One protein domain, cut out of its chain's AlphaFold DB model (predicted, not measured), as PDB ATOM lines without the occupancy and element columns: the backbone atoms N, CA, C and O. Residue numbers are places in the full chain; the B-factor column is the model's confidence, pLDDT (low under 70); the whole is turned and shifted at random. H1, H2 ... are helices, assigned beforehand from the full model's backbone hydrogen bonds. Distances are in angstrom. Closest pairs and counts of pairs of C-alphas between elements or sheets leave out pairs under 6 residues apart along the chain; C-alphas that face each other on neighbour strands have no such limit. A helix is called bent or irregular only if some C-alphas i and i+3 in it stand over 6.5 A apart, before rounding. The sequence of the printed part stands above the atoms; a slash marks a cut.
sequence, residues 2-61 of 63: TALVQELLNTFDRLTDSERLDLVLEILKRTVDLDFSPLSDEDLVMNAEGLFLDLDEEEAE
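AT A GLANCE: This is residues 2 to 61 of the 63 residues of an uncharacterized protein of Anabaena cylindrica (strain ATCC 27899 / PCC 7122) (UniProt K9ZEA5). Picture an open U: H2 makes one wall, the link of residues 32 to 40 makes the base, and H3, the longest helix, makes the other wall, with the space between the walls empty. H1 folds back from the far end of H2 on the side away from H3, and H1 and H2 make a V that closes at their link. The printed part has 60 residues with three named helices, in the order H1, H2, H3, and no named strand; its class is all helix. It is extended, with a radius of gyration of the C-alphas of 16.2 A, and the C-alphas span 41 by 32 by 19 A along the three main axes.

IN THESE COORDINATES: Start at Thr 2 and find C-alpha 3 at (175.220, 202.340, 239.336); there H1 begins, and it covers residues 3 to 12, 14.3 A from first to last C-alpha. Pass residues 13 to 16 and find C-alpha 17 at (189.930, 196.617, 257.437), where H2 begins; it covers residues 17 to 31 and measures 20.8 A. Go on through residues 32 to 40 to reach H3, residues 41 to 61, which measures 30.9 A and ends at C-alpha 61 at (191.196, 203.897, 280.592).

HOW THE PARTS SIT: Look first at H1 and H2, which are close but not clearly touching, with 1 pair of C-alphas within 8 A. Their closest C-alphas are those of Phe 12 and Arg 20, 6.5 A apart. Their lines stand at a steep tilt of 44 degrees, and they run opposite ways. Their centres are 14.6 A apart. Turn then to H3: it is apart from H1, and it is apart from H2 too, with no C-alpha within 8 A of either. Read the backbone O and N atoms along H1, H2 and H3, and you find every O i to N i+4 pair within hydrogen-bond range. None of the three helices is bent or irregular.

THE WHOLE: Compare C-alpha 3 with C-alpha 60: those of Ala 3 and Ala 60 are the two farthest apart, at 45.2 A. The first and last printed C-alphas, of Thr 2 and Glu 61, are 43.9 A apart. Residues 2 to 10, of which 3 to 10 belong to H1, stand free; so do residues 25 to 61, of which 25 to 31 belong to H2 and 41 to 61 to H3. The link from H1 to H2 is tight, with 4 residues, the link from H2 to H3 is short, with 9, and neither is long. The printed part has no cut. In the B-factor column the mean pLDDT of the printed part is 91.9, and no printed residue is under 70.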
ATOM      1  N   THR A   2     174.615 206.848 241.188       94.94
ATOM      2  CA  THR A   2     174.787 206.115 239.919       94.94
ATOM      3  C   THR A   2     175.103 204.642 240.196       94.94
ATOM      4  O   THR A   2     175.549 204.303 241.291       94.94
ATOM      5  N   ALA A   3     174.899 203.765 239.206       93.75
ATOM      6  CA  ALA A   3     175.220 202.340 239.336       93.75
ATOM      7  C   ALA A   3     176.702 202.100 239.690       93.75
ATOM      8  O   ALA A   3     176.998 201.267 240.538       93.75
ATOM      9  N   LEU A   4     177.607 202.902 239.117       95.06
ATOM     10  CA  LEU A   4     179.043 202.862 239.417       95.06
ATOM     11  C   LEU A   4     179.348 203.204 240.880       95.06
ATOM     12  O   LEU A   4     180.153 202.530 241.514       95.06
ATOM     13  N   VAL A   5     178.692 204.228 241.435       92.81
ATOM     14  CA  VAL A   5     178.879 204.602 242.847       92.81
ATOM     15  C   VAL A   5     178.363 203.494 243.766       92.81
ATOM     16  O   VAL A   5     179.011 203.167 244.754       92.81
ATOM     17  N   GLN A   6     177.230 202.873 243.427       94.06
ATOM     18  CA  GLN A   6     176.688 201.760 244.208       94.06
ATOM     19  C   GLN A   6     177.621 200.540 244.198       94.06
ATOM     20  O   GLN A   6     177.813 199.904 245.230       94.06
ATOM     21  N   GLU A   7     178.199 200.207 243.044       95.31
ATOM     22  CA  GLU A   7     179.145 199.097 242.909       95.31
ATOM     23  C   GLU A   7     180.437 199.349 243.693       95.31
ATOM     24  O   GLU A   7     180.918 198.446 244.381       95.31
ATOM     25  N   LEU A   8     180.952 200.582 243.660       93.56
ATOM     26  CA  LEU A   8     182.110 200.992 244.452       93.56
ATOM     27  C   LEU A   8     181.857 200.806 245.957       93.56
ATOM     28  O   LEU A   8     182.676 200.185 246.630       93.56
ATOM     29  N   LEU A   9     180.712 201.276 246.467       94.12
ATOM     30  CA  LEU A   9     180.340 201.132 247.882       94.12
ATOM     31  C   LEU A   9     180.170 199.661 248.280       94.12
ATOM     32  O   LEU A   9     180.767 199.205 249.247       94.12
ATOM     33  N   ASN A  10     179.451 198.881 247.469       94.94
ATOM     34  CA  ASN A  10     179.279 197.449 247.719       94.94
ATOM     35  C   ASN A  10     180.613 196.683 247.716       94.94
ATOM     36  O   ASN A  10     180.731 195.643 248.364       94.94
ATOM     37  N   THR A  11     181.595 197.150 246.940       94.00
ATOM     38  CA  THR A  11     182.937 196.560 246.890       94.00
ATOM     39  C   THR A  11     183.733 196.952 248.127       94.00
ATOM     40  O   THR A  11     184.322 196.078 248.757       94.00
ATOM     41  N   PHE A  12     183.681 198.225 248.520       93.88
ATOM     42  CA  PHE A  12     184.291 198.737 249.744       93.88
ATOM     43  C   PHE A  12     183.812 197.990 250.998       93.88
ATOM     44  O   PHE A  12     184.620 197.571 251.829       93.88
ATOM     45  N   ASP A  13     182.509 197.722 251.096       94.19
ATOM     46  CA  ASP A  13     181.921 197.010 252.236       94.19
ATOM     47  C   ASP A  13     182.411 195.560 252.362       94.19
ATOM     48  O   ASP A  13     182.334 194.975 253.441       94.19
ATOM     49  N   ARG A  14     182.948 194.968 251.289       95.75
ATOM     50  CA  ARG A  14     183.472 193.591 251.281       95.75
ATOM     51  C   ARG A  14     184.969 193.498 251.570       95.75
ATOM     52  O   ARG A  14     185.467 192.385 251.719       95.75
ATOM     53  N   LEU A  15     185.671 194.629 251.608       94.62
ATOM     54  CA  LEU A  15     187.099 194.687 251.899       94.62
ATOM     55  C   LEU A  15     187.378 194.385 253.375       94.62
ATOM     56  O   LEU A  15     186.556 194.670 254.250       94.62
ATOM     57  N   THR A  16     188.561 193.839 253.644       95.31
ATOM     58  CA  THR A  16     189.110 193.757 255.003       95.31
ATOM     59  C   THR A  16     189.476 195.148 255.524       95.31
ATOM     60  O   THR A  16     189.660 196.080 254.743       95.31
ATOM     61  N   ASP A  17     189.631 195.306 256.840       91.81
ATOM     62  CA  ASP A  17     189.930 196.617 257.437       91.81
ATOM     63  C   ASP A  17     191.230 197.238 256.894       91.81
ATOM     64  O   ASP A  17     191.279 198.439 256.635       91.81
ATOM     65  N   SER A  18     192.251 196.416 256.623       93.38
ATOM     66  CA  SER A  18     193.499 196.869 255.991       93.38
ATOM     67  C   SER A  18     193.266 197.393 254.574       93.38
ATOM     68  O   SER A  18     193.744 198.466 254.222       93.38
ATOM     69  N   GLU A  19     192.508 196.660 253.758       94.38
ATOM     70  CA  GLU A  19     192.217 197.056 252.376       94.38
ATOM     71  C   GLU A  19     191.310 198.293 252.316       94.38
ATOM     72  O   GLU A  19     191.455 199.130 251.423       94.38
ATOM     73  N   ARG A  20     190.384 198.439 253.273       93.56
ATOM     74  CA  ARG A  20     189.565 199.649 253.415       93.56
ATOM     75  C   ARG A  20     190.435 200.859 253.709       93.56
ATOM     76  O   ARG A  20     190.246 201.890 253.068       93.56
ATOM     77  N   LEU A  21     191.381 200.732 254.639       91.81
ATOM     78  CA  LEU A  21     192.302 201.811 254.982       91.81
ATOM     79  C   LEU A  21     193.136 202.236 253.765       91.81
ATOM     80  O   LEU A  21     193.203 203.426 253.455       91.81
ATOM     81  N   ASP A  22     193.691 201.268 253.033       94.06
ATOM     82  CA  ASP A  22     194.456 201.526 251.808       94.06
ATOM     83  C   ASP A  22     193.612 202.254 250.750       94.06
ATOM     84  O   ASP A  22     194.053 203.246 250.159       94.06
ATOM     85  N   LEU A  23     192.370 201.807 250.535       93.19
ATOM     86  CA  LEU A  23     191.453 202.431 249.583       93.19
ATOM     87  C   LEU A  23     191.086 203.861 250.002       93.19
ATOM     88  O   LEU A  23     191.118 204.764 249.163       93.19
ATOM     89  N   VAL A  24     190.774 204.092 251.280       92.38
ATOM     90  CA  VAL A  24     190.453 205.428 251.811       92.38
ATOM     91  C   VAL A  24     191.631 206.380 251.623       92.38
ATOM     92  O   VAL A  24     191.432 207.491 251.134       92.38
ATOM     93  N   LEU A  25     192.859 205.948 251.922       91.75
ATOM     94  CA  LEU A  25     194.062 206.760 251.714       91.75
ATOM     95  C   LEU A  25     194.242 207.153 250.244       91.75
ATOM     96  O   LEU A  25     194.569 208.300 249.936       91.75
ATOM     97  N   GLU A  26     194.018 206.222 249.321       93.69
ATOM     98  CA  GLU A  26     194.112 206.488 247.887       93.69
ATOM     99  C   GLU A  26     193.007 207.435 247.389       93.69
ATOM    100  O   GLU A  26     193.277 208.296 246.542       93.69
ATOM    101  N   ILE A  27     191.786 207.339 247.924       91.00
ATOM    102  CA  ILE A  27     190.727 208.320 247.649       91.00
ATOM    103  C   ILE A  27     191.147 209.690 248.177       91.00
ATOM    104  O   ILE A  27     191.171 210.638 247.396       91.00
ATOM    105  N   LEU A  28     191.561 209.788 249.442       88.19
ATOM    106  CA  LEU A  28     191.945 211.054 250.070       88.19
ATOM    107  C   LEU A  28     193.027 211.788 249.269       88.19
ATOM    108  O   LEU A  28     192.861 212.966 248.947       88.19
ATOM    109  N   LYS A  29     194.079 211.077 248.844       90.12
ATOM    110  CA  LYS A  29     195.141 211.634 247.984       90.12
ATOM    111  C   LYS A  29     194.609 212.210 246.671       90.12
ATOM    112  O   LYS A  29     195.108 213.230 246.217       90.12
ATOM    113  N   ARG A  30     193.616 211.563 246.051       89.12
ATOM    114  CA  ARG A  30     192.993 212.022 244.793       89.12
ATOM    115  C   ARG A  30     191.980 213.139 245.012       89.12
ATOM    116  O   ARG A  30     191.676 213.866 244.074       89.12
ATOM    117  N   THR A  31     191.444 213.261 246.222       87.75
ATOM    118  CA  THR A  31     190.486 214.310 246.566       87.75
ATOM    119  C   THR A  31     191.145 215.624 246.971       87.75
ATOM    120  O   THR A  31     190.456 216.629 246.977       87.75
ATOM    121  N   VAL A  32     192.455 215.656 247.252       82.06
ATOM    122  CA  VAL A  32     193.183 216.896 247.606       82.06
ATOM    123  C   VAL A  32     192.992 218.013 246.573       82.06
ATOM    124  O   VAL A  32     192.913 219.175 246.950       82.06
ATOM    125  N   ASP A  33     192.884 217.660 245.291       80.31
ATOM    126  CA  ASP A  33     192.690 218.624 244.201       80.31
ATOM    127  C   ASP A  33     191.213 219.018 243.986       80.31
ATOM    128  O   ASP A  33     190.905 219.813 243.096       80.31
ATOM    129  N   LEU A  34     190.278 218.444 244.752       83.50
ATOM    130  CA  LEU A  34     188.875 218.846 244.717       83.50
ATOM    131  C   LEU A  34     188.678 220.094 245.578       83.50
ATOM    132  O   LEU A  34     189.122 220.151 246.723       83.50
ATOM    133  N   ASP A  35     187.944 221.067 245.039       79.75
ATOM    134  CA  ASP A  35     187.485 222.225 245.803       79.75
ATOM    135  C   ASP A  35     186.439 221.772 246.829       79.75
ATOM    136  O   ASP A  35     185.236 221.693 246.554       79.75
ATOM    137  N   PHE A  36     186.906 221.454 248.031       77.25
ATOM    138  CA  PHE A  36     186.044 221.368 249.195       77.25
ATOM    139  C   PHE A  36     185.790 222.777 249.707       77.25
ATOM    140  O   PHE A  36     186.717 223.568 249.887       77.25
ATOM    141  N   SER A  37     184.519 223.099 249.957       80.56
ATOM    142  CA  SER A  37     184.225 224.310 250.717       80.56
ATOM    143  C   SER A  37     184.940 224.207 252.065       80.56
ATOM    144  O   SER A  37     184.902 223.133 252.674       80.56
ATOM    145  N   PRO A  38     185.613 225.276 252.522       81.19
ATOM    146  CA  PRO A  38     186.208 225.271 253.846       81.19
ATOM    147  C   PRO A  38     185.121 224.944 254.873       81.19
ATOM    148  O   PRO A  38     183.978 225.388 254.730       81.19
ATOM    149  N   LEU A  39     185.482 224.147 255.879       84.50
ATOM    150  CA  LEU A  39     184.601 223.867 257.009       84.50
ATOM    151  C   LEU A  39     184.173 225.190 257.651       84.50
ATOM    152  O   LEU A  39     184.969 226.130 257.726       84.50
ATOM    153  N   SER A  40     182.918 225.266 258.092       90.94
ATOM    154  CA  SER A  40     182.468 226.420 258.866       90.94
ATOM    155  C   SER A  40     183.112 226.418 260.255       90.94
ATOM    156  O   SER A  40     183.563 225.379 260.738       90.94
ATOM    157  N   ASP A  41     183.129 227.572 260.925       91.75
ATOM    158  CA  ASP A  41     183.617 227.658 262.307       91.75
ATOM    159  C   ASP A  41     182.838 226.713 263.241       91.75
ATOM    160  O   ASP A  41     183.428 226.093 264.121       91.75
ATOM    161  N   GLU A  42     181.530 226.546 263.017       94.81
ATOM    162  CA  GLU A  42     180.692 225.608 263.775       94.81
ATOM    163  C   GLU A  42     181.116 224.152 263.539       94.81
ATOM    164  O   GLU A  42     181.261 223.393 264.499       94.81
ATOM    165  N   ASP A  43     181.393 223.773 262.285       92.06
ATOM    166  CA  ASP A  43     181.882 222.429 261.959       92.06
ATOM    167  C   ASP A  43     183.245 222.162 262.609       92.06
ATOM    168  O   ASP A  43     183.503 221.062 263.097       92.06
ATOM    169  N   LEU A  44     184.135 223.158 262.629       91.81
ATOM    170  CA  LEU A  44     185.449 223.038 263.260       91.81
ATOM    171  C   LEU A  44     185.337 222.853 264.777       91.81
ATOM    172  O   LEU A  44     186.015 221.984 265.325       91.81
ATOM    173  N   VAL A  45     184.475 223.627 265.444       95.88
ATOM    174  CA  VAL A  45     184.230 223.505 266.892       95.88
ATOM    175  C   VAL A  45     183.669 222.127 267.227       95.88
ATOM    176  O   VAL A  45     184.202 221.457 268.106       95.88
ATOM    177  N   MET A  46     182.660 221.665 266.488       94.12
ATOM    178  CA  MET A  46     182.043 220.358 266.720       94.12
ATOM    179  C   MET A  46     183.037 219.202 266.528       94.12
ATOM    180  O   MET A  46     183.063 218.272 267.332       94.12
ATOM    181  N   ASN A  47     183.885 219.261 265.494       91.94
ATOM    182  CA  ASN A  47     184.932 218.254 265.295       91.94
ATOM    183  C   ASN A  47     185.979 218.284 266.418       91.94
ATOM    184  O   ASN A  47     186.442 217.229 266.847       91.94
ATOM    185  N   ALA A  48     186.352 219.474 266.902       94.88
ATOM    186  CA  ALA A  48     187.284 219.603 268.016       94.88
ATOM    187  C   ALA A  48     186.698 219.023 269.310       94.88
ATOM    188  O   ALA A  48     187.387 218.271 269.990       94.88
ATOM    189  N   GLU A  49     185.435 219.318 269.629       96.81
ATOM    190  CA  GLU A  49     184.745 218.754 270.797       96.81
ATOM    191  C   GLU A  49     184.698 217.223 270.753       96.81
ATOM    192  O   GLU A  49     185.015 216.586 271.754       96.81
ATOM    193  N   GLY A  50     184.371 216.634 269.598       95.25
ATOM    194  CA  GLY A  50     184.396 215.178 269.425       95.25
ATOM    195  C   GLY A  50     185.774 214.581 269.716       95.25
ATOM    196  O   GLY A  50     185.881 213.637 270.489       95.25
ATOM    197  N   LEU A  51     186.835 215.196 269.183       95.94
ATOM    198  CA  LEU A  51     188.206 214.750 269.432       95.94
ATOM    199  C   LEU A  51     188.598 214.848 270.915       95.94
ATOM    200  O   LEU A  51     189.279 213.964 271.419       95.94
ATOM    201  N   PHE A  52     188.192 215.914 271.612       96.75
ATOM    202  CA  PHE A  52     188.449 216.045 273.050       96.75
ATOM    203  C   PHE A  52     187.747 214.949 273.857       96.75
ATOM    204  O   PHE A  52     188.366 214.384 274.748       96.75
ATOM    205  N   LEU A  53     186.497 214.615 273.524       96.69
ATOM    206  CA  LEU A  53     185.759 213.547 274.206       96.69
ATOM    207  C   LEU A  53     186.410 212.173 274.011       96.69
ATOM    208  O   LEU A  53     186.545 211.435 274.983       96.69
ATOM    209  N   ASP A  54     186.834 211.853 272.785       95.25
ATOM    210  CA  ASP A  54     187.521 210.588 272.492       95.25
ATOM    211  C   ASP A  54     188.840 210.476 273.283       95.25
ATOM    212  O   ASP A  54     189.181 209.413 273.798       95.25
ATOM    213  N   LEU A  55     189.576 211.587 273.411       95.56
ATOM    214  CA  LEU A  55     190.821 211.642 274.182       95.56
ATOM    215  C   LEU A  55     190.586 211.531 275.694       95.56
ATOM    216  O   LEU A  55     191.359 210.855 276.369       95.56
ATOM    217  N   ASP A  56     189.531 212.159 276.220       96.19
ATOM    218  CA  ASP A  56     189.146 212.029 277.630       96.19
ATOM    219  C   ASP A  56     188.755 210.572 277.961       96.19
ATOM    220  O   ASP A  56     189.080 210.070 279.039       96.19
ATOM    221  N   GLU A  57     188.076 209.872 277.040       94.81
ATOM    222  CA  GLU A  57     187.752 208.445 277.189       94.81
ATOM    223  C   GLU A  57     189.020 207.583 277.204       94.81
ATOM    224  O   GLU A  57     189.164 206.731 278.081       94.81
ATOM    225  N   GLU A  58     189.969 207.846 276.298       94.00
ATOM    226  CA  GLU A  58     191.268 207.167 276.286       94.00
ATOM    227  C   GLU A  58     192.052 207.415 277.589       94.00
ATOM    228  O   GLU A  58     192.588 206.468 278.162       94.00
ATOM    229  N   GLU A  59     192.103 208.652 278.097       93.19
ATOM    230  CA  GLU A  59     192.796 208.982 279.354       93.19
ATOM    231  C   GLU A  59     192.175 208.257 280.558       93.19
ATOM    232  O   GLU A  59     192.905 207.721 281.396       93.19
ATOM    233  N   ALA A  60     190.844 208.155 280.606       91.88
ATOM    234  CA  ALA A  60     190.125 207.458 281.671       91.88
ATOM    235  C   ALA A  60     190.396 205.942 281.712       91.88
ATOM    236  O   ALA A  60     190.270 205.334 282.775       91.88
ATOM    237  N   GLU A  61     190.780 205.309 280.596       88.94
ATOM    238  CA  GLU A  61     191.196 203.897 280.592       88.94
ATOM    239  C   GLU A  61     192.562 203.669 281.270       88.94
ATOM    240  O   GLU A  61     192.871 202.540 281.672       88.94
TER     241      GLU A  61